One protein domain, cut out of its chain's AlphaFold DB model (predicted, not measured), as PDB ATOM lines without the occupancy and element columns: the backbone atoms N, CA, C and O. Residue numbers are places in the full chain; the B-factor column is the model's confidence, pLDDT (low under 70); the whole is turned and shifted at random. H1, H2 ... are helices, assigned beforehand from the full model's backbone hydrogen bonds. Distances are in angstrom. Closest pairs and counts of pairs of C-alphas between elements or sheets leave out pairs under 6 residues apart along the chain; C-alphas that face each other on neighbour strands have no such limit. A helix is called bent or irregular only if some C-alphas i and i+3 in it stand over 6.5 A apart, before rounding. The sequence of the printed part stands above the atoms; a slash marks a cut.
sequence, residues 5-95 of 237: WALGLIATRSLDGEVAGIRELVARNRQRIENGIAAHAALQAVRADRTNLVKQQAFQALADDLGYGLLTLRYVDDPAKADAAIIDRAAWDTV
ATOM      1  N   TRP A   5     -38.294 -31.265 -47.946       53.62
ATOM      2  CA  TRP A   5     -37.376 -31.756 -48.985       53.62
ATOM      3  C   TRP A   5     -36.022 -31.026 -49.033       53.62
ATOM      4  O   TRP A   5     -35.042 -31.570 -49.536       53.62
ATOM      5  N   ALA A   6     -35.929 -29.808 -48.486       57.78
ATOM      6  CA  ALA A   6     -34.689 -29.026 -48.518       57.78
ATOM      7  C   ALA A   6     -33.576 -29.661 -47.661       57.78
ATOM      8  O   ALA A   6     -32.398 -29.536 -47.988       57.78
ATOM      9  N   LEU A   7     -33.947 -30.372 -46.589       53.22
ATOM     10  CA  LEU A   7     -33.005 -31.097 -45.733       53.22
ATOM     11  C   LEU A   7     -32.505 -32.397 -46.374       53.22
ATOM     12  O   LEU A   7     -31.318 -32.662 -46.265       53.22
ATOM     13  N   GLY A   8     -33.341 -33.163 -47.087       52.41
ATOM     14  CA  GLY A   8     -32.894 -34.370 -47.809       52.41
ATOM     15  C   GLY A   8     -31.885 -34.049 -48.919       52.41
ATOM     16  O   GLY A   8     -30.831 -34.671 -49.031       52.41
ATOM     17  N   LEU A   9     -32.116 -32.962 -49.659       54.12
ATOM     18  CA  LEU A   9     -31.213 -32.549 -50.737       54.12
ATOM     19  C   LEU A   9     -29.826 -32.100 -50.228       54.12
ATOM     20  O   LEU A   9     -28.823 -32.332 -50.898       54.12
ATOM     21  N   ILE A  10     -29.766 -31.494 -49.034       57.47
ATOM     22  CA  ILE A  10     -28.522 -31.014 -48.400       57.47
ATOM     23  C   ILE A  10     -27.841 -32.113 -47.563       57.47
ATOM     24  O   ILE A  10     -26.616 -32.203 -47.575       57.47
ATOM     25  N   ALA A  11     -28.605 -32.950 -46.852       52.41
ATOM     26  CA  ALA A  11     -28.082 -33.928 -45.893       52.41
ATOM     27  C   ALA A  11     -27.831 -35.322 -46.493       52.41
ATOM     28  O   ALA A  11     -26.843 -35.957 -46.139       52.41
ATOM     29  N   THR A  12     -28.686 -35.805 -47.401       54.44
ATOM     30  CA  THR A  12     -28.580 -37.160 -47.982       54.44
ATOM     31  C   THR A  12     -28.303 -37.154 -49.485       54.44
ATOM     32  O   THR A  12     -28.106 -38.216 -50.070       54.44
ATOM     33  N   ARG A  13     -28.269 -35.970 -50.122       53.00
ATOM     34  CA  ARG A  13     -28.207 -35.800 -51.589       53.00
ATOM     35  C   ARG A  13     -29.270 -36.626 -52.330       53.00
ATOM     36  O   ARG A  13     -29.073 -36.971 -53.494       53.00
ATOM     37  N   SER A  14     -30.383 -36.956 -51.677       51.97
ATOM     38  CA  SER A  14     -31.478 -37.723 -52.268       51.97
ATOM     39  C   SER A  14     -32.813 -37.030 -52.012       51.97
ATOM     40  O   SER A  14     -32.986 -36.316 -51.022       51.97
ATOM     41  N   LEU A  15     -33.746 -37.206 -52.946       53.97
ATOM     42  CA  LEU A  15     -35.091 -36.636 -52.855       53.97
ATOM     43  C   LEU A  15     -35.999 -37.447 -51.910       53.97
ATOM     44  O   LEU A  15     -36.966 -36.892 -51.396       53.97
ATOM     45  N   ASP A  16     -35.629 -38.703 -51.621       51.81
ATOM     46  CA  ASP A  16     -36.468 -39.697 -50.930       51.81
ATOM     47  C   ASP A  16     -35.855 -40.238 -49.619       51.81
ATOM     48  O   ASP A  16     -36.383 -41.164 -49.010       51.81
ATOM     49  N   GLY A  17     -34.707 -39.711 -49.182       50.78
ATOM     50  CA  GLY A  17     -34.028 -40.182 -47.973       50.78
ATOM     51  C   GLY A  17     -34.737 -39.721 -46.701       50.78
ATOM     52  O   GLY A  17     -34.776 -38.524 -46.414       50.78
ATOM     53  N   GLU A  18     -35.254 -40.661 -45.910       57.59
ATOM     54  CA  GLU A  18     -35.781 -40.359 -44.579       57.59
ATOM     55  C   GLU A  18     -34.635 -40.032 -43.612       57.59
ATOM     56  O   GLU A  18     -33.698 -40.806 -43.414       57.59
ATOM     57  N   VAL A  19     -34.699 -38.848 -43.002       60.03
ATOM     58  CA  VAL A  19     -33.754 -38.438 -41.960       60.03
ATOM     59  C   VAL A  19     -34.157 -39.131 -40.661       60.03
ATOM     60  O   VAL A  19     -35.219 -38.833 -40.113       60.03
ATOM     61  N   ALA A  20     -33.299 -40.032 -40.173       67.12
ATOM     62  CA  ALA A  20     -33.508 -40.756 -38.921       67.12
ATOM     63  C   ALA A  20     -33.863 -39.789 -37.779       67.12
ATOM     64  O   ALA A  20     -33.192 -38.777 -37.546       67.12
ATOM     65  N   GLY A  21     -34.944 -40.099 -37.064       76.31
ATOM     66  CA  GLY A  21     -35.389 -39.288 -35.938       76.31
ATOM     67  C   GLY A  21     -34.412 -39.370 -34.762       76.31
ATOM     68  O   GLY A  21     -33.738 -40.378 -34.567       76.31
ATOM     69  N   ILE A  22     -34.397 -38.343 -33.904       79.69
ATOM     70  CA  ILE A  22     -33.526 -38.294 -32.709       79.69
ATOM     71  C   ILE A  22     -33.652 -39.568 -31.859       79.69
ATOM     72  O   ILE A  22     -32.657 -40.092 -31.380       79.69
ATOM     73  N   ARG A  23     -34.866 -40.110 -31.703       83.62
ATOM     74  CA  ARG A  23     -35.099 -41.329 -30.910       83.62
ATOM     75  C   ARG A  23     -34.454 -42.575 -31.516       83.62
ATOM     76  O   ARG A  23     -33.968 -43.416 -30.774       83.62
ATOM     77  N   GLU A  24     -34.441 -42.679 -32.840       84.94
ATOM     78  CA  GLU A  24     -33.794 -43.791 -33.539       84.94
ATOM     79  C   GLU A  24     -32.270 -43.697 -33.407       84.94
ATOM     80  O   GLU A  24     -31.605 -44.693 -33.134       84.94
ATOM     81  N   LEU A  25     -31.724 -42.479 -33.514       84.69
ATOM     82  CA  LEU A  25     -30.301 -42.217 -33.298       84.69
ATOM     83  C   LEU A  25     -29.878 -42.537 -31.861       84.69
ATOM     84  O   LEU A  25     -28.862 -43.193 -31.659       84.69
ATOM     85  N   VAL A  26     -30.681 -42.146 -30.869       88.38
ATOM     86  CA  VAL A  26     -30.430 -42.478 -29.459       88.38
ATOM     87  C   VAL A  26     -30.499 -43.989 -29.231       88.38
ATOM     88  O   VAL A  26     -29.624 -44.533 -28.567       88.38
ATOM     89  N   ALA A  27     -31.474 -44.688 -29.818       89.25
ATOM     90  CA  ALA A  27     -31.569 -46.145 -29.716       89.25
ATOM     91  C   ALA A  27     -30.352 -46.849 -30.343       89.25
ATOM     92  O   ALA A  27     -29.795 -47.776 -29.757       89.25
ATOM     93  N   ARG A  28     -29.884 -46.369 -31.500       90.62
ATOM     94  CA  ARG A  28     -28.657 -46.861 -32.136       90.62
ATOM     95  C   ARG A  28     -27.431 -46.599 -31.262       90.62
ATOM     96  O   ARG A  28     -26.628 -47.501 -31.057       90.62
ATOM     97  N   ASN A  29     -27.306 -45.392 -30.715       91.50
ATOM     98  CA  ASN A  29     -26.193 -45.026 -29.841       91.50
ATOM     99  C   ASN A  29     -26.203 -45.824 -28.538       91.50
ATOM    100  O   ASN A  29     -25.136 -46.194 -28.067       91.50
ATOM    101  N   ARG A  30     -27.380 -46.166 -27.998       92.88
ATOM    102  CA  ARG A  30     -27.512 -47.081 -26.859       92.88
ATOM    103  C   ARG A  30     -26.844 -48.426 -27.150       92.88
ATOM    104  O   ARG A  30     -26.003 -48.860 -26.370       92.88
ATOM    105  N   GLN A  31     -27.150 -49.033 -28.298       94.06
ATOM    106  CA  GLN A  31     -26.527 -50.296 -28.705       94.06
ATOM    107  C   GLN A  31     -25.004 -50.162 -28.850       94.06
ATOM    108  O   GLN A  31     -24.255 -51.030 -28.410       94.06
ATOM    109  N   ARG A  32     -24.534 -49.052 -29.432       94.25
ATOM    110  CA  ARG A  32     -23.095 -48.775 -29.564       94.25
ATOM    111  C   ARG A  32     -22.414 -48.583 -28.209       94.25
ATOM    112  O   ARG A  32     -21.278 -49.004 -28.044       94.25
ATOM    113  N   ILE A  33     -23.091 -47.991 -27.225       94.25
ATOM    114  CA  ILE A  33     -22.568 -47.866 -25.857       94.25
ATOM    115  C   ILE A  33     -22.404 -49.253 -25.228       94.25
ATOM    116  O   ILE A  33     -21.350 -49.534 -24.664       94.25
ATOM    117  N   GLU A  34     -23.395 -50.134 -25.369       94.69
ATOM    118  CA  GLU A  34     -23.320 -51.515 -24.872       94.69
ATOM    119  C   GLU A  34     -22.155 -52.286 -25.519       94.69
ATOM    120  O   GLU A  34     -21.323 -52.868 -24.815       94.69
ATOM    121  N   ASN A  35     -22.021 -52.202 -26.847       94.94
ATOM    122  CA  ASN A  35     -20.880 -52.762 -27.578       94.94
ATOM    123  C   ASN A  35     -19.550 -52.152 -27.112       94.94
ATOM    124  O   ASN A  35     -18.559 -52.862 -26.954       94.94
ATOM    125  N   GLY A  36     -19.522 -50.846 -26.854       94.44
ATOM    126  CA  GLY A  36     -18.347 -50.119 -26.393       94.44
ATOM    127  C   GLY A  36     -17.899 -50.500 -24.982       94.44
ATOM    128  O   GLY A  36     -16.699 -50.532 -24.709       94.44
ATOM    129  N   ILE A  37     -18.830 -50.836 -24.084       94.31
ATOM    130  CA  ILE A  37     -18.506 -51.389 -22.758       94.31
ATOM    131  C   ILE A  37     -17.806 -52.745 -22.926       94.31
ATOM    132  O   ILE A  37     -16.758 -52.984 -22.317       94.31
ATOM    133  N   ALA A  38     -18.327 -53.605 -23.807       94.25
ATOM    134  CA  ALA A  38     -17.680 -54.870 -24.147       94.25
ATOM    135  C   ALA A  38     -16.311 -54.654 -24.821       94.25
ATOM    136  O   ALA A  38     -15.347 -55.349 -24.492       94.25
ATOM    137  N   ALA A  39     -16.183 -53.645 -25.688       94.00
ATOM    138  CA  ALA A  39     -14.921 -53.250 -26.311       94.00
ATOM    139  C   ALA A  39     -13.882 -52.816 -25.268       94.00
ATOM    140  O   ALA A  39     -12.714 -53.195 -25.359       94.00
ATOM    141  N   HIS A  40     -14.295 -52.060 -24.246       94.56
ATOM    142  CA  HIS A  40     -13.422 -51.653 -23.148       94.56
ATOM    143  C   HIS A  40     -12.932 -52.866 -22.344       94.56
ATOM    144  O   HIS A  40     -11.738 -52.971 -22.054       94.56
ATOM    145  N   ALA A  41     -13.813 -53.823 -22.044       92.69
ATOM    146  CA  ALA A  41     -13.424 -55.072 -21.389       92.69
ATOM    147  C   ALA A  41     -12.440 -55.894 -22.248       92.69
ATOM    148  O   ALA A  41     -11.417 -56.367 -21.745       92.69
ATOM    149  N   ALA A  42     -12.690 -56.001 -23.557       92.31
ATOM    150  CA  ALA A  42     -11.787 -56.665 -24.497       92.31
ATOM    151  C   ALA A  42     -10.418 -55.961 -24.575       92.31
ATOM    152  O   ALA A  42      -9.379 -56.623 -24.582       92.31
ATOM    153  N   LEU A  43     -10.394 -54.625 -24.540       93.12
ATOM    154  CA  LEU A  43      -9.160 -53.841 -24.495       93.12
ATOM    155  C   LEU A  43      -8.346 -54.130 -23.227       93.12
ATOM    156  O   LEU A  43      -7.129 -54.289 -23.308       93.12
ATOM    157  N   GLN A  44      -8.994 -54.218 -22.062       92.62
ATOM    158  CA  GLN A  44      -8.328 -54.590 -20.807       92.62
ATOM    159  C   GLN A  44      -7.735 -56.006 -20.894       92.62
ATOM    160  O   GLN A  44      -6.589 -56.222 -20.494       92.62
ATOM    161  N   ALA A  45      -8.455 -56.952 -21.507       91.75
ATOM    162  CA  ALA A  45      -7.968 -58.313 -21.723       91.75
ATOM    163  C   ALA A  45      -6.739 -58.370 -22.653       91.75
ATOM    164  O   ALA A  45      -5.795 -59.110 -22.370       91.75
ATOM    165  N   VAL A  46      -6.714 -57.565 -23.725       93.19
ATOM    166  CA  VAL A  46      -5.545 -57.419 -24.615       93.19
ATOM    167  C   VAL A  46      -4.384 -56.726 -23.900       93.19
ATOM    168  O   VAL A  46      -3.231 -57.100 -24.089       93.19
ATOM    169  N   ARG A  47      -4.653 -55.726 -23.051       92.31
ATOM    170  CA  ARG A  47      -3.608 -55.043 -22.269       92.31
ATOM    171  C   ARG A  47      -2.906 -55.986 -21.297       92.31
ATOM    172  O   ARG A  47      -1.692 -55.858 -21.145       92.31
ATOM    173  N   ALA A  48      -3.651 -56.902 -20.680       92.88
ATOM    174  CA  ALA A  48      -3.115 -57.912 -19.772       92.88
ATOM    175  C   ALA A  48      -2.264 -58.974 -20.494       92.88
ATOM    176  O   ALA A  48      -1.322 -59.500 -19.912       92.88
ATOM    177  N   ASP A  49      -2.582 -59.281 -21.753       91.38
ATOM    178  CA  ASP A  49      -1.932 -60.336 -22.534       91.38
ATOM    179  C   ASP A  49      -1.879 -59.950 -24.018       91.38
ATOM    180  O   ASP A  49      -2.753 -60.290 -24.823       91.38
ATOM    181  N   ARG A  50      -0.845 -59.175 -24.366       90.19
ATOM    182  CA  ARG A  50      -0.731 -58.519 -25.676       90.19
ATOM    183  C   ARG A  50      -0.414 -59.472 -26.821       90.19
ATOM    184  O   ARG A  50      -0.599 -59.082 -27.967       90.19
ATOM    185  N   THR A  51       0.082 -60.677 -26.554       92.12
ATOM    186  CA  THR A  51       0.515 -61.631 -27.591       92.12
ATOM    187  C   THR A  51      -0.605 -62.571 -28.043       92.12
ATOM    188  O   THR A  51      -0.448 -63.286 -29.031       92.12
ATOM    189  N   ASN A  52      -1.754 -62.558 -27.364       93.56
ATOM    190  CA  ASN A  52      -2.872 -63.448 -27.652       93.56
ATOM    191  C   ASN A  52      -3.740 -62.950 -28.822       93.56
ATOM    192  O   ASN A  52      -4.516 -62.001 -28.687       93.56
ATOM    193  N   LEU A  53      -3.654 -63.645 -29.958       91.75
ATOM    194  CA  LEU A  53      -4.372 -63.299 -31.190       91.75
ATOM    195  C   LEU A  53      -5.902 -63.354 -31.048       91.75
ATOM    196  O   LEU A  53      -6.590 -62.528 -31.640       91.75
ATOM    197  N   VAL A  54      -6.444 -64.268 -30.238       92.94
ATOM    198  CA  VAL A  54      -7.900 -64.395 -30.042       92.94
ATOM    199  C   VAL A  54      -8.449 -63.164 -29.319       92.94
ATOM    200  O   VAL A  54      -9.471 -62.607 -29.719       92.94
ATOM    201  N   LYS A  55      -7.739 -62.683 -28.290       90.25
ATOM    202  CA  LYS A  55      -8.117 -61.458 -27.566       90.25
ATOM    203  C   LYS A  55      -8.008 -60.224 -28.462       90.25
ATOM    204  O   LYS A  55      -8.877 -59.358 -28.407       90.25
ATOM    205  N   GLN A  56      -6.975 -60.156 -29.306       91.38
ATOM    206  CA  GLN A  56      -6.826 -59.070 -30.278       91.38
ATOM    207  C   GLN A  56      -7.982 -59.043 -31.282       91.38
ATOM    208  O   GLN A  56      -8.547 -57.979 -31.511       91.38
ATOM    209  N   GLN A  57      -8.368 -60.195 -31.838       93.38
ATOM    210  CA  GLN A  57      -9.500 -60.297 -32.765       93.38
ATOM    211  C   GLN A  57     -10.824 -59.907 -32.100       93.38
ATOM    212  O   GLN A  57     -11.601 -59.151 -32.678       93.38
ATOM    213  N   ALA A  58     -11.056 -60.357 -30.862       90.06
ATOM    214  CA  ALA A  58     -12.243 -59.987 -30.096       90.06
ATOM    215  C   ALA A  58     -12.325 -58.470 -29.841       90.06
ATOM    216  O   ALA A  58     -13.404 -57.890 -29.937       90.06
ATOM    217  N   PHE A  59     -11.192 -57.815 -29.562       92.75
ATOM    218  CA  PHE A  59     -11.142 -56.358 -29.435       92.75
ATOM    219  C   PHE A  59     -11.365 -55.651 -30.779       92.75
ATOM    220  O   PHE A  59     -12.165 -54.723 -30.846       92.75
ATOM    221  N   GLN A  60     -10.701 -56.095 -31.850       92.75
ATOM    222  CA  GLN A  60     -10.829 -55.494 -33.183       92.75
ATOM    223  C   GLN A  60     -12.272 -55.512 -33.697       92.75
ATOM    224  O   GLN A  60     -12.699 -54.540 -34.308       92.75
ATOM    225  N   ALA A  61     -13.040 -56.562 -33.393       92.81
ATOM    226  CA  ALA A  61     -14.449 -56.665 -33.775       92.81
ATOM    227  C   ALA A  61     -15.355 -55.590 -33.140       92.81
ATOM    228  O   ALA A  61     -16.438 -55.330 -33.656       92.81
ATOM    229  N   LEU A  62     -14.931 -54.981 -32.028       92.81
ATOM    230  CA  LEU A  62     -15.707 -53.997 -31.261       92.81
ATOM    231  C   LEU A  62     -15.013 -52.626 -31.175       92.81
ATOM    232  O   LEU A  62     -15.520 -51.714 -30.521       92.81
ATOM    233  N   ALA A  63     -13.844 -52.468 -31.803       90.06
ATOM    234  CA  ALA A  63     -12.984 -51.301 -31.630       90.06
ATOM    235  C   ALA A  63     -13.668 -49.985 -32.041       90.06
ATOM    236  O   ALA A  63     -13.465 -48.965 -31.382       90.06
ATOM    237  N   ASP A  64     -14.526 -50.027 -33.064       92.44
ATOM    238  CA  ASP A  64     -15.248 -48.862 -33.597       92.44
ATOM    239  C   ASP A  64     -16.298 -48.291 -32.629       92.44
ATOM    240  O   ASP A  64     -16.709 -47.135 -32.759       92.44
ATOM    241  N   ASP A  65     -16.733 -49.082 -31.647       94.62
ATOM    242  CA  ASP A  65     -17.729 -48.685 -30.651       94.62
ATOM    243  C   ASP A  65     -17.100 -48.326 -29.298       94.62
ATOM    244  O   ASP A  65     -17.787 -47.830 -28.403       94.62
ATOM    245  N   LEU A  66     -15.781 -48.496 -29.138       93.88
ATOM    246  CA  LEU A  66     -15.081 -48.222 -27.881       93.88
ATOM    247  C   LEU A  66     -15.370 -46.811 -27.351       93.88
ATOM    248  O   LEU A  66     -15.658 -46.653 -26.165       93.88
ATOM    249  N   GLY A  67     -15.344 -45.794 -28.218       93.12
ATOM    250  CA  GLY A  67     -15.597 -44.407 -27.821       93.12
ATOM    251  C   GLY A  67     -16.991 -44.182 -27.234       93.12
ATOM    252  O   GLY A  67     -17.148 -43.365 -26.328       93.12
ATOM    253  N   TYR A  68     -17.992 -44.950 -27.676       94.00
ATOM    254  CA  TYR A  68     -19.348 -44.916 -27.122       94.00
ATOM    255  C   TYR A  68     -19.385 -45.513 -25.720       94.00
ATOM    256  O   TYR A  68     -19.981 -44.922 -24.823       94.00
ATOM    257  N   GLY A  69     -18.669 -46.613 -25.486       93.25
ATOM    258  CA  GLY A  69     -18.501 -47.170 -24.142       93.25
ATOM    259  C   GLY A  69     -17.875 -46.169 -23.169       93.25
ATOM    260  O   GLY A  69     -18.315 -46.052 -22.025       93.25
ATOM    261  N   LEU A  70     -16.907 -45.375 -23.643       94.25
ATOM    262  CA  LEU A  70     -16.244 -44.345 -22.843       94.25
ATOM    263  C   LEU A  70     -17.179 -43.208 -22.401       94.25
ATOM    264  O   LEU A  70     -16.862 -42.545 -21.421       94.25
ATOM    265  N   LEU A  71     -18.337 -42.993 -23.039       94.50
ATOM    266  CA  LEU A  71     -19.312 -41.987 -22.584       94.50
ATOM    267  C   LEU A  71     -19.847 -42.282 -21.177       94.50
ATOM    268  O   LEU A  71     -20.165 -41.358 -20.429       94.50
ATOM    269  N   THR A  72     -19.899 -43.559 -20.791       94.69
ATOM    270  CA  THR A  72     -20.332 -43.969 -19.446       94.69
ATOM    271  C   THR A  72     -19.386 -43.481 -18.349       94.69
ATOM    272  O   THR A  72     -19.839 -43.250 -17.227       94.69
ATOM    273  N   LEU A  73     -18.116 -43.203 -18.682       93.44
ATOM    274  CA  LEU A  73     -17.110 -42.690 -17.745       93.44
ATOM    275  C   LEU A  73     -17.438 -41.306 -17.179       93.44
ATOM    276  O   LEU A  73     -16.828 -40.861 -16.212       93.44
ATOM    277  N   ARG A  74     -18.419 -40.613 -17.760       92.06
ATOM    278  CA  ARG A  74     -18.963 -39.385 -17.182       92.06
ATOM    279  C   ARG A  74     -19.698 -39.631 -15.858       92.06
ATOM    280  O   ARG A  74     -19.817 -38.713 -15.050       92.06
ATOM    281  N   TYR A  75     -20.224 -40.840 -15.669       93.31
ATOM    282  CA  TYR A  75     -21.128 -41.199 -14.577       93.31
ATOM    283  C   TYR A  75     -20.560 -42.266 -13.642       93.31
ATOM    284  O   TYR A  75     -20.950 -42.310 -12.477       93.31
ATOM    285  N   VAL A  76     -19.675 -43.130 -14.144       94.19
ATOM    286  CA  VAL A  76     -19.061 -44.236 -13.394       94.19
ATOM    287  C   VAL A  76     -17.568 -44.326 -13.669       94.19
ATOM    288  O   VAL A  76     -17.130 -44.050 -14.775       94.19
ATOM    289  N   ASP A  77     -16.783 -44.778 -12.694       90.88
ATOM    290  CA  ASP A  77     -15.328 -44.919 -12.867       90.88
ATOM    291  C   ASP A  77     -14.934 -46.077 -13.801       90.88
ATOM    292  O   ASP A  77     -13.849 -46.082 -14.378       90.88
ATOM    293  N   ASP A  78     -15.807 -47.079 -13.937       91.56
ATOM    294  CA  ASP A  78     -15.586 -48.270 -14.758       91.56
ATOM    295  C   ASP A  78     -16.810 -48.517 -15.657       91.56
ATOM    296  O   ASP A  78     -17.907 -48.730 -15.120       91.56
ATOM    297  N   PRO A  79     -16.653 -48.546 -16.998       91.00
ATOM    298  CA  PRO A  79     -17.752 -48.804 -17.926       91.00
ATOM    299  C   PRO A  79     -18.467 -50.130 -17.658       91.00
ATOM    300  O   PRO A  79     -19.666 -50.236 -17.893       91.00
ATOM    301  N   ALA A  80     -17.765 -51.137 -17.121       90.69
ATOM    302  CA  ALA A  80     -18.350 -52.443 -16.814       90.69
ATOM    303  C   ALA A  80     -19.392 -52.398 -15.679       90.69
ATOM    304  O   ALA A  80     -20.170 -53.335 -15.520       90.69
ATOM    305  N   LYS A  81     -19.410 -51.319 -14.885       92.06
ATOM    306  CA  LYS A  81     -20.366 -51.104 -13.789       92.06
ATOM    307  C   LYS A  81     -21.566 -50.248 -14.202       92.06
ATOM    308  O   LYS A  81     -22.402 -49.948 -13.353       92.06
ATOM    309  N   ALA A  82     -21.642 -49.821 -15.463       92.19
ATOM    310  CA  ALA A  82     -22.757 -49.023 -15.950       92.19
ATOM    311  C   ALA A  82     -24.051 -49.852 -15.946       92.19
ATOM    312  O   ALA A  82     -24.140 -50.894 -16.593       92.19
ATOM    313  N   ASP A  83     -25.062 -49.379 -15.217       93.62
ATOM    314  CA  ASP A  83     -26.400 -49.958 -15.258       93.62
ATOM    315  C   ASP A  83     -27.195 -49.445 -16.475       93.62
ATOM    316  O   ASP A  83     -26.773 -48.544 -17.209       93.62
ATOM    317  N   ALA A  84     -28.385 -50.009 -16.691       92.44
ATOM    318  CA  ALA A  84     -29.247 -49.614 -17.802       92.44
ATOM    319  C   ALA A  84     -29.614 -48.117 -17.775       92.44
ATOM    320  O   ALA A  84     -29.770 -47.512 -18.835       92.44
ATOM    321  N   ALA A  85     -29.722 -47.511 -16.585       93.25
ATOM    322  CA  ALA A  85     -30.070 -46.103 -16.431       93.25
ATOM    323  C   ALA A  85     -28.906 -45.176 -16.820       93.25
ATOM    324  O   ALA A  85     -29.128 -44.127 -17.426       93.25
ATOM    325  N   ILE A  86     -27.667 -45.555 -16.503       93.12
ATOM    326  CA  ILE A  86     -26.451 -44.849 -16.917       93.12
ATOM    327  C   ILE A  86     -26.263 -44.951 -18.426       93.12
ATOM    328  O   ILE A  86     -25.981 -43.938 -19.064       93.12
ATOM    329  N   ILE A  87     -26.464 -46.137 -19.004       92.94
ATOM    330  CA  ILE A  87     -26.396 -46.343 -20.455       92.94
ATOM    331  C   ILE A  87     -27.430 -45.455 -21.162       92.94
ATOM    332  O   ILE A  87     -27.098 -44.781 -22.137       92.94
ATOM    333  N   ASP A  88     -28.655 -45.374 -20.635       92.25
ATOM    334  CA  ASP A  88     -29.688 -44.478 -21.158       92.25
ATOM    335  C   ASP A  88     -29.288 -43.004 -21.097       92.25
ATOM    336  O   ASP A  88     -29.416 -42.279 -22.084       92.25
ATOM    337  N   ARG A  89     -28.773 -42.545 -19.952       91.62
ATOM    338  CA  ARG A  89     -28.309 -41.158 -19.801       91.62
ATOM    339  C   ARG A  89     -27.161 -40.844 -20.756       91.62
ATOM    340  O   ARG A  89     -27.201 -39.818 -21.424       91.62
ATOM    341  N   ALA A  90     -26.182 -41.741 -20.868       91.44
ATOM    342  CA  ALA A  90     -25.066 -41.602 -21.796       91.44
ATOM    343  C   ALA A  90     -25.536 -41.560 -23.260       91.44
ATOM    344  O   ALA A  90     -25.013 -40.774 -24.048       91.44
ATOM    345  N   ALA A  91     -26.559 -42.343 -23.624       91.62
ATOM    346  CA  ALA A  91     -27.148 -42.304 -24.959       91.62
ATOM    347  C   ALA A  91     -27.834 -40.957 -25.236       91.62
ATOM    348  O   ALA A  91     -27.658 -40.390 -26.313       91.62
ATOM    349  N   TRP A  92     -28.569 -40.396 -24.272       90.06
ATOM    350  CA  TRP A  92     -29.197 -39.076 -24.418       90.06
ATOM    351  C   TRP A  92     -28.198 -37.918 -24.452       90.06
ATOM    352  O   TRP A  92     -28.425 -36.950 -25.175       90.06
ATOM    353  N   ASP A  93     -27.070 -38.041 -23.756       89.00
ATOM    354  CA  ASP A  93     -25.969 -37.071 -23.796       89.00
ATOM    355  C   ASP A  93     -25.317 -36.947 -25.182       89.00
ATOM    356  O   ASP A  93     -24.646 -35.953 -25.459       89.00
ATOM    357  N   THR A  94     -25.526 -37.927 -26.072       88.06
ATOM    358  CA  THR A  94     -25.095 -37.824 -27.476       88.06
ATOM    359  C   THR A  94     -25.894 -36.798 -28.279       88.06
ATOM    360  O   THR A  94     -25.484 -36.438 -29.379       88.06
ATOM    361  N   VAL A  95     -27.026 -36.320 -27.752       88.25
ATOM    362  CA  VAL A  95     -27.864 -35.310 -28.397       88.25
ATOM    363  C   VAL A  95     -27.450 -33.919 -27.902       88.25
ATOM    364  O   VAL A  95     -27.771 -33.555 -26.766       88.25
TER     365      VAL A  95
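This is residues 5 to 95 of the 237 residues of an uncharacterized protein of Xanthomonadales bacterium CG17_big_fil_post_rev_8_21_14_2_50_64_11 (UniProt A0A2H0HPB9). Helix H2 is a long spine: H3 folds back on it as a hairpin, H4 crosses it, and H5 packs on H2 and H4. H1 lies away from them. The printed part, 91 residues with five named helices, H1 to H5, and no named strand, is all helix and loose, radius of gyration of the C-alphas 16.6 A, spanning 53 by 30 by 14 A.

Find C-alpha 5 at (-37.376, -31.756, -48.985), where H1, residues 5 to 11, begins. H2 is residues 22 to 48, 38.4 A; H3, residues 53 to 60; H4, residues 63 to 74, irregular with C-alphas 64 and 67 7.3 A apart; H5, residues 84 to 93, ends at C-alpha 93 at (-25.969, -37.071, -23.796).

Hub H2 touches H4 with residues 29 to 40 alone, about perpendicular at 81 degrees; closest are C-alphas 36 and 69, 3.7 A. Every O i to N i+4 pair is within hydrogen-bond range except in H4, 2 of 8, with 8 of 9 O i to N i+3.

There is no cut and no long link; residues 5 to 20 have pLDDT under 70.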